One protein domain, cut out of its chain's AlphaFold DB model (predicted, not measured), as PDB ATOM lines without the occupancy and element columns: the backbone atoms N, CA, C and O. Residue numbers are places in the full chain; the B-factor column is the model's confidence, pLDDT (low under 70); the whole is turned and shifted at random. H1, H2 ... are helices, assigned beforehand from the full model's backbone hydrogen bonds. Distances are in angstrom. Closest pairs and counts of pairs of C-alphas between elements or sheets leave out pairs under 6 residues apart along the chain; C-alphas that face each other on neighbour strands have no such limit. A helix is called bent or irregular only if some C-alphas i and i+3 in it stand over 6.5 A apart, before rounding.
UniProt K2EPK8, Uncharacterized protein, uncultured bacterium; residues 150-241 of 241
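This is residues 150 to 241 of the 241 residues of an uncharacterized protein of uncultured bacterium (UniProt K2EPK8). H3 and H4 pack together as a core, with H1 and long H2 at one end and H5 and H6 at the other. Residues 166 to 172 stick out. The printed part, 92 residues with six named helices H1 to H6, is all helix and compact, with radius of gyration of the C-alphas 13.6 A and spans of 36 by 25 by 25 A.

H2, residues 167 to 182, touches H4, residues 201 to 209, with 178 to 182 alone, C-alphas 181 and 203 closest at 5.6 A. H3, residues 187 to 196, forms a hairpin with H4, C-alphas 194 and 203 closest at 4.9 A. H5, residues 214 to 221, touches H3, C-alphas 191 and 221 closest at 6.2 A. H1, residues 153 to 161, only just touches H3, with 3 C-alpha pairs within 8 A. H6, residues 226 to 240, is about perpendicular to H4. Every O i to N i+4 pair is within hydrogen-bond range except in H2, 10 of 12.

H2, 23.6 A long, is irregular: C-alphas 168 and 171 are 7.2 A apart. C-alpha 153 is at (-37.833, 35.439, 32.537), C-alpha 240 at (-34.921, 17.366, 51.159).

The printed part has no cut, its links are tight, and residue 241 has pLDDT under 70.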
ATOM      1  N   CYS A 150     -32.920  42.658  31.469       93.81
ATOM      2  CA  CYS A 150     -33.820  41.510  31.490       93.81
ATOM      3  C   CYS A 150     -34.464  41.361  32.875       93.81
ATOM      4  O   CYS A 150     -34.019  40.583  33.713       93.81
ATOM      5  N   SER A 151     -35.535  42.119  33.103       92.12
ATOM      6  CA  SER A 151     -36.278  42.146  34.374       92.12
ATOM      7  C   SER A 151     -37.284  41.002  34.559       92.12
ATOM      8  O   SER A 151     -37.995  40.971  35.552       92.12
ATOM      9  N   THR A 152     -37.438  40.131  33.565       91.44
ATOM     10  CA  THR A 152     -38.434  39.048  33.546       91.44
ATOM     11  C   THR A 152     -37.839  37.852  32.836       91.44
ATOM     12  O   THR A 152     -37.044  38.038  31.900       91.44
ATOM     13  N   TYR A 153     -38.310  36.659  33.169       87.12
ATOM     14  CA  TYR A 153     -37.833  35.439  32.537       87.12
ATOM     15  C   TYR A 153     -38.071  35.408  31.022       87.12
ATOM     16  O   TYR A 153     -37.160  35.083  30.265       87.12
ATOM     17  N   ASP A 154     -39.236  35.855  30.545       89.25
ATOM     18  CA  ASP A 154     -39.553  35.840  29.110       89.25
ATOM     19  C   ASP A 154     -38.619  36.725  28.279       89.25
ATOM     20  O   ASP A 154     -38.134  36.317  27.222       89.25
ATOM     21  N   LYS A 155     -38.320  37.937  28.768       91.12
ATOM     22  CA  LYS A 155     -37.328  38.822  28.135       91.12
ATOM     23  C   LYS A 155     -35.954  38.161  28.085       91.12
ATOM     24  O   LYS A 155     -35.303  38.215  27.042       91.12
ATOM     25  N   LEU A 156     -35.532  37.541  29.186       90.25
ATOM     26  CA  LEU A 156     -34.249  36.852  29.274       90.25
ATOM     27  C   LEU A 156     -34.177  35.691  28.272       90.25
ATOM     28  O   LEU A 156     -33.277  35.644  27.435       90.25
ATOM     29  N   ARG A 157     -35.179  34.808  28.289       88.00
ATOM     30  CA  ARG A 157     -35.293  33.653  27.392       88.00
ATOM     31  C   ARG A 157     -35.319  34.070  25.924       88.00
ATOM     32  O   ARG A 157     -34.598  33.499  25.106       88.00
ATOM     33  N   LYS A 158     -36.115  35.082  25.569       89.00
ATOM     34  CA  LYS A 158     -36.177  35.607  24.197       89.00
ATOM     35  C   LYS A 158     -34.828  36.162  23.747       89.00
ATOM     36  O   LYS A 158     -34.418  35.926  22.620       89.00
ATOM     37  N   THR A 159     -34.133  36.865  24.634       87.62
ATOM     38  CA  THR A 159     -32.814  37.433  24.338       87.62
ATOM     39  C   THR A 159     -31.776  36.338  24.102       87.62
ATOM     40  O   THR A 159     -31.014  36.402  23.147       87.62
ATOM     41  N   ILE A 160     -31.786  35.289  24.920       83.12
ATOM     42  CA  ILE A 160     -30.795  34.210  24.828       83.12
ATOM     43  C   ILE A 160     -31.072  33.271  23.670       83.12
ATOM     44  O   ILE A 160     -30.141  32.850  23.008       83.12
ATOM     45  N   THR A 161     -32.332  32.981  23.353       82.44
ATOM     46  CA  THR A 161     -32.656  32.167  22.167       82.44
ATOM     47  C   THR A 161     -32.218  32.820  20.856       82.44
ATOM     48  O   THR A 161     -31.977  32.114  19.881       82.44
ATOM     49  N   MET A 162     -32.065  34.148  20.825       80.75
ATOM     50  CA  MET A 162     -31.499  34.850  19.671       80.75
ATOM     51  C   MET A 162     -29.990  34.631  19.519       80.75
ATOM     52  O   MET A 162     -29.454  34.877  18.438       80.75
ATOM     53  N   TRP A 163     -29.298  34.164  20.560       79.69
ATOM     54  CA  TRP A 163     -27.845  34.110  20.603       79.69
ATOM     55  C   TRP A 163     -27.333  32.722  20.976       79.69
ATOM     56  O   TRP A 163     -27.700  32.142  21.991       79.69
ATOM     57  N   ASN A 164     -26.380  32.210  20.198       76.88
ATOM     58  CA  ASN A 164     -25.578  31.065  20.626       76.88
ATOM     59  C   ASN A 164     -24.583  31.529  21.697       76.88
ATOM     60  O   ASN A 164     -23.393  31.691  21.422       76.88
ATOM     61  N   VAL A 165     -25.086  31.802  22.905       75.44
ATOM     62  CA  VAL A 165     -24.277  32.220  24.051       75.44
ATOM     63  C   VAL A 165     -23.204  31.158  24.278       75.44
ATOM     64  O   VAL A 165     -23.493  29.965  24.384       75.44
ATOM     65  N   SER A 166     -21.941  31.587  24.298       80.69
ATOM     66  CA  SER A 166     -20.824  30.677  24.515       80.69
ATOM     67  C   SER A 166     -20.957  30.003  25.882       80.69
ATOM     68  O   SER A 166     -21.471  30.587  26.838       80.69
ATOM     69  N   LYS A 167     -20.437  28.775  26.005       82.06
ATOM     70  CA  LYS A 167     -20.393  28.062  27.295       82.06
ATOM     71  C   LYS A 167     -19.751  28.906  28.401       82.06
ATOM     72  O   LYS A 167     -20.139  28.795  29.558       82.06
ATOM     73  N   GLU A 168     -18.805  29.766  28.028       82.69
ATOM     74  CA  GLU A 168     -18.099  30.668  28.934       82.69
ATOM     75  C   GLU A 168     -19.012  31.694  29.603       82.69
ATOM     76  O   GLU A 168     -18.703  32.098  30.711       82.69
ATOM     77  N   LEU A 169     -20.133  32.098  28.999       87.12
ATOM     78  CA  LEU A 169     -21.066  33.050  29.616       87.12
ATOM     79  C   LEU A 169     -22.280  32.384  30.271       87.12
ATOM     80  O   LEU A 169     -23.094  33.076  30.884       87.12
ATOM     81  N   ASN A 170     -22.393  31.053  30.201       87.25
ATOM     82  CA  ASN A 170     -23.546  30.340  30.749       87.25
ATOM     83  C   ASN A 170     -23.714  30.584  32.257       87.25
ATOM     84  O   ASN A 170     -24.835  30.693  32.734       87.25
ATOM     85  N   TYR A 171     -22.619  30.755  33.005       90.25
ATOM     86  CA  TYR A 171     -22.706  31.037  34.442       90.25
ATOM     87  C   TYR A 171     -23.391  32.378  34.755       90.25
ATOM     88  O   TYR A 171     -24.117  32.457  35.738       90.25
ATOM     89  N   LEU A 172     -23.206  33.414  33.926       90.94
ATOM     90  CA  LEU A 172     -23.873  34.712  34.112       90.94
ATOM     91  C   LEU A 172     -25.370  34.607  33.830       90.94
ATOM     92  O   LEU A 172     -26.180  35.263  34.478       90.94
ATOM     93  N   TYR A 173     -25.734  33.777  32.853       88.75
ATOM     94  CA  TYR A 173     -27.129  33.479  32.576       88.75
ATOM     95  C   TYR A 173     -27.786  32.742  33.745       88.75
ATOM     96  O   TYR A 173     -28.834  33.181  34.216       88.75
ATOM     97  N   GLU A 174     -27.158  31.676  34.241       89.50
ATOM     98  CA  GLU A 174     -27.648  30.924  35.400       89.50
ATOM     99  C   GLU A 174     -27.759  31.814  36.644       89.50
ATOM    100  O   GLU A 174     -28.750  31.749  37.367       89.50
ATOM    101  N   ASP A 175     -26.789  32.701  36.873       92.06
ATOM    102  CA  ASP A 175     -26.848  33.680  37.961       92.06
ATOM    103  C   ASP A 175     -28.049  34.625  37.807       92.06
ATOM    104  O   ASP A 175     -28.833  34.807  38.742       92.06
ATOM    105  N   LYS A 176     -28.289  35.142  36.594       93.81
ATOM    106  CA  LYS A 176     -29.456  35.992  36.334       93.81
ATOM    107  C   LYS A 176     -30.779  35.239  36.478       93.81
ATOM    108  O   LYS A 176     -31.733  35.806  37.005       93.81
ATOM    109  N   ILE A 177     -30.854  33.978  36.052       91.62
ATOM    110  CA  ILE A 177     -32.008  33.106  36.318       91.62
ATOM    111  C   ILE A 177     -32.230  32.995  37.824       91.62
ATOM    112  O   ILE A 177     -33.337  33.225  38.298       91.62
ATOM    113  N   ASN A 178     -31.182  32.676  38.580       90.44
ATOM    114  CA  ASN A 178     -31.249  32.505  40.024       90.44
ATOM    115  C   ASN A 178     -31.704  33.777  40.743       90.44
ATOM    116  O   ASN A 178     -32.450  33.667  41.716       90.44
ATOM    117  N   GLN A 179     -31.298  34.951  40.259       92.31
ATOM    118  CA  GLN A 179     -31.805  36.237  40.731       92.31
ATOM    119  C   GLN A 179     -33.303  36.393  40.425       92.31
ATOM    120  O   GLN A 179     -34.075  36.730  41.316       92.31
ATOM    121  N   LEU A 180     -33.734  36.117  39.188       92.44
ATOM    122  CA  LEU A 180     -35.148  36.211  38.799       92.44
ATOM    123  C   LEU A 180     -36.033  35.232  39.581       92.44
ATOM    124  O   LEU A 180     -37.174  35.560  39.890       92.44
ATOM    125  N   ILE A 181     -35.512  34.054  39.926       91.00
ATOM    126  CA  ILE A 181     -36.182  33.098  40.814       91.00
ATOM    127  C   ILE A 181     -36.385  33.726  42.194       91.00
ATOM    128  O   ILE A 181     -37.495  33.710  42.718       91.00
ATOM    129  N   ASP A 182     -35.342  34.306  42.788       91.19
ATOM    130  CA  ASP A 182     -35.443  34.916  44.119       91.19
ATOM    131  C   ASP A 182     -36.432  36.090  44.139       91.19
ATOM    132  O   ASP A 182     -37.203  36.231  45.094       91.19
ATOM    133  N   GLU A 183     -36.441  36.879  43.063       92.50
ATOM    134  CA  GLU A 183     -37.292  38.054  42.847       92.50
ATOM    135  C   GLU A 183     -38.701  37.715  42.330       92.50
ATOM    136  O   GLU A 183     -39.526  38.621  42.189       92.50
ATOM    137  N   ALA A 184     -39.005  36.439  42.056       93.00
ATOM    138  CA  ALA A 184     -40.307  36.031  41.536       93.00
ATOM    139  C   ALA A 184     -41.428  36.504  42.486       93.00
ATOM    140  O   ALA A 184     -41.418  36.138  43.666       93.00
ATOM    141  N   PRO A 185     -42.395  37.314  42.013       92.00
ATOM    142  CA  PRO A 185     -43.373  37.960  42.888       92.00
ATOM    143  C   PRO A 185     -44.518  37.031  43.314       92.00
ATOM    144  O   PRO A 185     -45.257  37.361  44.240       92.00
ATOM    145  N   ASN A 186     -44.713  35.911  42.616       91.12
ATOM    146  CA  ASN A 186     -45.807  34.973  42.843       91.12
ATOM    147  C   ASN A 186     -45.497  33.580  42.260       91.12
ATOM    148  O   ASN A 186     -44.489  33.378  41.576       91.12
ATOM    149  N   LEU A 187     -46.402  32.632  42.528       88.81
ATOM    150  CA  LEU A 187     -46.315  31.248  42.064       88.81
ATOM    151  C   LEU A 187     -46.265  31.127  40.535       88.81
ATOM    152  O   LEU A 187     -45.482  30.333  40.027       88.81
ATOM    153  N   GLU A 188     -47.071  31.906  39.808       89.38
ATOM    154  CA  GLU A 188     -47.156  31.828  38.344       89.38
ATOM    155  C   GLU A 188     -45.803  32.135  37.686       89.38
ATOM    156  O   GLU A 188     -45.347  31.385  36.823       89.38
ATOM    157  N   GLU A 189     -45.119  33.194  38.129       87.56
ATOM    158  CA  GLU A 189     -43.798  33.546  37.599       87.56
ATOM    159  C   GLU A 189     -42.727  32.523  38.014       87.56
ATOM    160  O   GLU A 189     -41.890  32.143  37.196       87.56
ATOM    161  N   ALA A 190     -42.769  32.014  39.253       86.38
ATOM    162  CA  ALA A 190     -41.838  30.976  39.707       86.38
ATOM    163  C   ALA A 190     -41.997  29.661  38.916       86.38
ATOM    164  O   ALA A 190     -41.003  29.039  38.529       86.38
ATOM    165  N   VAL A 191     -43.237  29.260  38.625       86.69
ATOM    166  CA  VAL A 191     -43.565  28.114  37.762       86.69
ATOM    167  C   VAL A 191     -43.053  28.341  36.343       86.69
ATOM    168  O   VAL A 191     -42.329  27.495  35.819       86.69
ATOM    169  N   ARG A 192     -43.321  29.511  35.755       88.50
ATOM    170  CA  ARG A 192     -42.858  29.869  34.405       88.50
ATOM    171  C   ARG A 192     -41.335  29.775  34.270       88.50
ATOM    172  O   ARG A 192     -40.831  29.241  33.280       88.50
ATOM    173  N   ILE A 193     -40.593  30.255  35.273       86.69
ATOM    174  CA  ILE A 193     -39.129  30.118  35.314       86.69
ATOM    175  C   ILE A 193     -38.721  28.643  35.434       86.69
ATOM    176  O   ILE A 193     -37.793  28.202  34.754       86.69
ATOM    177  N   THR A 194     -39.405  27.868  36.277       84.25
ATOM    178  CA  THR A 194     -39.116  26.438  36.487       84.25
ATOM    179  C   THR A 194     -39.228  25.651  35.184       84.25
ATOM    180  O   THR A 194     -38.290  24.942  34.818       84.25
ATOM    181  N   GLU A 195     -40.317  25.827  34.438       84.19
ATOM    182  CA  GLU A 195     -40.537  25.144  33.157       84.19
ATOM    183  C   GLU A 195     -39.466  25.501  32.125       84.19
ATOM    184  O   GLU A 195     -38.899  24.632  31.462       84.19
ATOM    185  N   GLY A 196     -39.143  26.789  31.999       82.25
ATOM    186  CA  GLY A 196     -38.176  27.238  31.006       82.25
ATOM    187  C   GLY A 196     -36.722  26.872  31.329       82.25
ATOM    188  O   GLY A 196     -35.883  26.835  30.428       82.25
ATOM    189  N   THR A 197     -36.408  26.590  32.595       81.00
ATOM    190  CA  THR A 197     -35.052  26.235  33.059       81.00
ATOM    191  C   THR A 197     -34.830  24.729  33.160       81.00
ATOM    192  O   THR A 197     -33.848  24.294  33.759       81.00
ATOM    193  N   ASN A 198     -35.728  23.928  32.574       81.25
ATOM    194  CA  ASN A 198     -35.720  22.471  32.699       81.25
ATOM    195  C   ASN A 198     -35.670  22.029  34.173       81.25
ATOM    196  O   ASN A 198     -34.916  21.133  34.558       81.25
ATOM    197  N   CYS A 199     -36.470  22.711  34.995       71.56
ATOM    198  CA  CYS A 199     -36.714  22.369  36.388       71.56
ATOM    199  C   CYS A 199     -35.465  22.497  37.262       71.56
ATOM    200  O   CYS A 199     -35.114  21.592  38.022       71.56
ATOM    201  N   ASN A 200     -34.801  23.652  37.161       81.56
ATOM    202  CA  ASN A 200     -33.744  24.044  38.086       81.56
ATOM    203  C   ASN A 200     -34.246  23.889  39.538       81.56
ATOM    204  O   ASN A 200     -35.298  24.419  39.902       81.56
ATOM    205  N   ASN A 201     -33.484  23.168  40.372       85.12
ATOM    206  CA  ASN A 201     -33.856  22.850  41.756       85.12
ATOM    207  C   ASN A 201     -34.212  24.113  42.569       85.12
ATOM    208  O   ASN A 201     -35.130  24.077  43.386       85.12
ATOM    209  N   LYS A 202     -33.542  25.245  42.314       86.81
ATOM    210  CA  LYS A 202     -33.826  26.525  42.972       86.81
ATOM    211  C   LYS A 202     -35.179  27.100  42.548       86.81
ATOM    212  O   LYS A 202     -35.932  27.570  43.398       86.81
ATOM    213  N   ALA A 203     -35.503  27.035  41.255       84.94
ATOM    214  CA  ALA A 203     -36.786  27.497  40.721       84.94
ATOM    215  C   ALA A 203     -37.937  26.693  41.334       84.94
ATOM    216  O   ALA A 203     -38.908  27.262  41.834       84.94
ATOM    217  N   LEU A 204     -37.755  25.373  41.399       86.38
ATOM    218  CA  LEU A 204     -38.717  24.458  41.994       86.38
ATOM    219  C   LEU A 204     -38.915  24.724  43.492       86.38
ATOM    220  O   LEU A 204     -40.049  24.807  43.958       86.38
ATOM    221  N   ALA A 205     -37.825  24.913  44.240       86.94
ATOM    222  CA  ALA A 205     -37.880  25.251  45.660       86.94
ATOM    223  C   ALA A 205     -38.606  26.581  45.910       86.94
ATOM    224  O   ALA A 205     -39.417  26.692  46.831       86.94
ATOM    225  N   LYS A 206     -38.370  27.589  45.062       90.06
ATOM    226  CA  LYS A 206     -39.093  28.859  45.132       90.06
ATOM    227  C   LYS A 206     -40.581  28.678  44.838       90.06
ATOM    228  O   LYS A 206     -41.399  29.205  45.586       90.06
ATOM    229  N   ALA A 207     -40.942  27.927  43.800       87.06
ATOM    230  CA  ALA A 207     -42.340  27.659  43.471       87.06
ATOM    231  C   ALA A 207     -43.063  26.944  44.627       87.06
ATOM    232  O   ALA A 207     -44.137  27.378  45.033       87.06
ATOM    233  N   LEU A 208     -42.435  25.933  45.241       88.62
ATOM    234  CA  LEU A 208     -42.950  25.279  46.452       88.62
ATOM    235  C   LEU A 208     -43.201  26.260  47.597       88.62
ATOM    236  O   LEU A 208     -44.191  26.106  48.298       88.62
ATOM    237  N   SER A 209     -42.328  27.254  47.791       90.25
ATOM    238  CA  SER A 209     -42.478  28.229  48.881       90.25
ATOM    239  C   SER A 209     -43.742  29.091  48.764       90.25
ATOM    240  O   SER A 209     -44.180  29.664  49.760       90.25
ATOM    241  N   PHE A 210     -44.342  29.161  47.570       90.62
ATOM    242  CA  PHE A 210     -45.626  29.823  47.342       90.62
ATOM    243  C   PHE A 210     -46.838  28.893  47.484       90.62
ATOM    244  O   PHE A 210     -47.962  29.386  47.532       90.62
ATOM    245  N   CYS A 211     -46.630  27.578  47.547       89.44
ATOM    246  CA  CYS A 211     -47.695  26.587  47.650       89.44
ATOM    247  C   CYS A 211     -47.877  26.123  49.099       89.44
ATOM    248  O   CYS A 211     -46.913  25.919  49.834       89.44
ATOM    249  N   ALA A 212     -49.116  25.848  49.497       86.81
ATOM    250  CA  ALA A 212     -49.418  25.201  50.771       86.81
ATOM    251  C   ALA A 212     -49.119  23.692  50.744       86.81
ATOM    252  O   ALA A 212     -48.982  23.061  51.792       86.81
ATOM    253  N   SER A 213     -49.048  23.093  49.551       86.81
ATOM    254  CA  SER A 213     -48.791  21.662  49.373       86.81
ATOM    255  C   SER A 213     -48.093  21.342  48.049       86.81
ATOM    256  O   SER A 213     -48.121  22.114  47.090       86.81
ATOM    257  N   ARG A 214     -47.506  20.146  47.973       81.94
ATOM    258  CA  ARG A 214     -46.924  19.587  46.744       81.94
ATOM    259  C   ARG A 214     -47.972  19.416  45.638       81.94
ATOM    260  O   ARG A 214     -47.681  19.654  44.472       81.94
ATOM    261  N   GLU A 215     -49.191  19.049  45.999       85.50
ATOM    262  CA  GLU A 215     -50.321  18.833  45.093       85.50
ATOM    263  C   GLU A 215     -50.790  20.144  44.458       85.50
ATOM    264  O   GLU A 215     -51.172  20.165  43.289       85.50
ATOM    265  N   GLU A 216     -50.681  21.252  45.189       87.25
ATOM    266  CA  GLU A 216     -50.905  22.586  44.640       87.25
ATOM    267  C   GLU A 216     -49.830  22.965  43.614       87.25
ATOM    268  O   GLU A 216     -50.171  23.446  42.534       87.25
ATOM    269  N   LEU A 217     -48.553  22.660  43.883       85.69
ATOM    270  CA  LEU A 217     -47.484  22.869  42.902       85.69
ATOM    271  C   LEU A 217     -47.678  22.010  41.643       85.69
ATOM    272  O   LEU A 217     -47.548  22.523  40.535       85.69
ATOM    273  N   LYS A 218     -48.025  20.726  41.797       85.12
ATOM    274  CA  LYS A 218     -48.332  19.823  40.671       85.12
ATOM    275  C   LYS A 218     -49.420  20.413  39.777       85.12
ATOM    276  O   LYS A 218     -49.265  20.480  38.560       85.12
ATOM    277  N   LYS A 219     -50.499  20.899  40.398       87.62
ATOM    278  CA  LYS A 219     -51.602  21.550  39.692       87.62
ATOM    279  C   LYS A 219     -51.151  22.828  38.983       87.62
ATOM    280  O   LYS A 219     -51.587  23.065  37.861       87.62
ATOM    281  N   ALA A 220     -50.292  23.628  39.614       85.69
ATOM    282  CA  ALA A 220     -49.778  24.871  39.043       85.69
ATOM    283  C   ALA A 220     -48.845  24.642  37.841       85.69
ATOM    284  O   ALA A 220     -48.931  25.385  36.872       85.69
ATOM    285  N   LEU A 221     -48.014  23.593  37.874       85.88
ATOM    286  CA  LEU A 221     -47.152  23.177  36.758       85.88
ATOM    287  C   LEU A 221     -47.933  22.518  35.605       85.88
ATOM    288  O   LEU A 221     -47.387  22.292  34.533       85.88
ATOM    289  N   GLY A 222     -49.198  22.137  35.817       87.62
ATOM    290  CA  GLY A 222     -49.983  21.402  34.817       87.62
ATOM    291  C   GLY A 222     -49.454  19.990  34.518       87.62
ATOM    292  O   GLY A 222     -49.875  19.368  33.540       87.62
ATOM    293  N   TRP A 223     -48.554  19.475  35.354       85.12
ATOM    294  CA  TRP A 223     -47.927  18.163  35.210       85.12
ATOM    295  C   TRP A 223     -48.879  17.077  35.701       85.12
ATOM    296  O   TRP A 223     -49.075  16.889  36.903       85.12
ATOM    297  N   ASN A 224     -49.504  16.386  34.751       84.44
ATOM    298  CA  ASN A 224     -50.511  15.358  35.021       84.44
ATOM    299  C   ASN A 224     -50.072  13.956  34.568       84.44
ATOM    300  O   ASN A 224     -50.789  12.992  34.836       84.44
ATOM    301  N   SER A 225     -48.936  13.829  33.871       86.94
ATOM    302  CA  SER A 225     -48.430  12.524  33.438       86.94
ATOM    303  C   SER A 225     -47.703  11.805  34.585       86.94
ATOM    304  O   SER A 225     -47.089  12.467  35.427       86.94
ATOM    305  N   PRO A 226     -47.752  10.461  34.651       86.44
ATOM    306  CA  PRO A 226     -46.974   9.694  35.622       86.44
ATOM    307  C   PRO A 226     -45.474  10.021  35.591       86.44
ATOM    308  O   PRO A 226     -44.851  10.101  36.647       86.44
ATOM    309  N   GLU A 227     -44.909  10.263  34.407       87.00
ATOM    310  CA  GLU A 227     -43.494  10.576  34.206       87.00
ATOM    311  C   GLU A 227     -43.110  11.948  34.776       87.00
ATOM    312  O   GLU A 227     -42.087  12.068  35.455       87.00
ATOM    313  N   ASP A 228     -43.936  12.979  34.558       81.62
ATOM    314  CA  ASP A 228     -43.698  14.313  35.128       81.62
ATOM    315  C   ASP A 228     -43.771  14.275  36.659       81.62
ATOM    316  O   ASP A 228     -42.999  14.943  37.351       81.62
ATOM    317  N   LEU A 229     -44.695  13.473  37.198       82.19
ATOM    318  CA  LEU A 229     -44.850  13.276  38.636       82.19
ATOM    319  C   LEU A 229     -43.647  12.542  39.230       82.19
ATOM    320  O   LEU A 229     -43.119  12.989  40.244       82.19
ATOM    321  N   GLU A 230     -43.169  11.471  38.596       87.69
ATOM    322  CA  GLU A 230     -41.965  10.757  39.035       87.69
ATOM    323  C   GLU A 230     -40.727  11.668  38.999       87.69
ATOM    324  O   GLU A 230     -39.938  11.701  39.949       87.69
ATOM    325  N   PHE A 231     -40.577  12.463  37.936       85.56
ATOM    326  CA  PHE A 231     -39.491  13.431  37.807       85.56
ATOM    327  C   PHE A 231     -39.547  14.507  38.897       85.56
ATOM    328  O   PHE A 231     -38.539  14.764  39.565       85.56
ATOM    329  N   LEU A 232     -40.719  15.112  39.110       83.38
ATOM    330  CA  LEU A 232     -40.938  16.072  40.189       83.38
ATOM    331  C   LEU A 232     -40.599  15.443  41.535       83.38
ATOM    332  O   LEU A 232     -39.916  16.049  42.359       83.38
ATOM    333  N   ASP A 233     -41.054  14.216  41.752       85.88
ATOM    334  CA  ASP A 233     -40.905  13.538  43.023       85.88
ATOM    335  C   ASP A 233     -39.446  13.234  43.346       85.88
ATOM    336  O   ASP A 233     -39.006  13.454  44.479       85.88
ATOM    337  N   LYS A 234     -38.673  12.848  42.333       88.88
ATOM    338  CA  LYS A 234     -37.221  12.730  42.422       88.88
ATOM    339  C   LYS A 234     -36.562  14.067  42.777       88.88
ATOM    340  O   LYS A 234     -35.752  14.114  43.700       88.88
ATOM    341  N   LYS A 235     -36.922  15.156  42.089       84.62
ATOM    342  CA  LYS A 235     -36.358  16.498  42.331       84.62
ATOM    343  C   LYS A 235     -36.667  17.045  43.718       84.62
ATOM    344  O   LYS A 235     -35.807  17.656  44.344       84.62
ATOM    345  N   LEU A 236     -37.869  16.794  44.221       82.31
ATOM    346  CA  LEU A 236     -38.253  17.148  45.584       82.31
ATOM    347  C   LEU A 236     -37.494  16.320  46.625       82.31
ATOM    348  O   LEU A 236     -37.093  16.866  47.650       82.31
ATOM    349  N   GLY A 237     -37.248  15.037  46.346       84.69
ATOM    350  CA  GLY A 237     -36.379  14.196  47.168       84.69
ATOM    351  C   GLY A 237     -34.963  14.769  47.288       84.69
ATOM    352  O   GLY A 237     -34.464  14.912  48.401       84.69
ATOM    353  N   GLU A 238     -34.363  15.185  46.165       87.12
ATOM    354  CA  GLU A 238     -33.036  15.834  46.115       87.12
ATOM    355  C   GLU A 238     -32.968  17.153  46.909       87.12
ATOM    356  O   GLU A 238     -31.902  17.525  47.383       87.12
ATOM    357  N   LEU A 239     -34.081  17.879  47.045       81.56
ATOM    358  CA  LEU A 239     -34.144  19.128  47.820       81.56
ATOM    359  C   LEU A 239     -34.250  18.899  49.335       81.56
ATOM    360  O   LEU A 239     -33.978  19.813  50.110       81.56
ATOM    361  N   SER A 240     -34.700  17.714  49.750       78.31
ATOM    362  CA  SER A 240     -34.921  17.366  51.159       78.31
ATOM    363  C   SER A 240     -33.708  16.730  51.851       78.31
ATOM    364  O   SER A 240     -33.725  16.585  53.074       78.31
ATOM    365  N   SER A 241     -32.687  16.347  51.077       67.75
ATOM    366  CA  SER A 241     -31.417  15.758  51.529       67.75
ATOM    367  C   SER A 241     -30.329  16.806  51.717       67.75
ATOM    368  O   SER A 241     -29.617  16.728  52.741       67.75
TER     369      SER A 241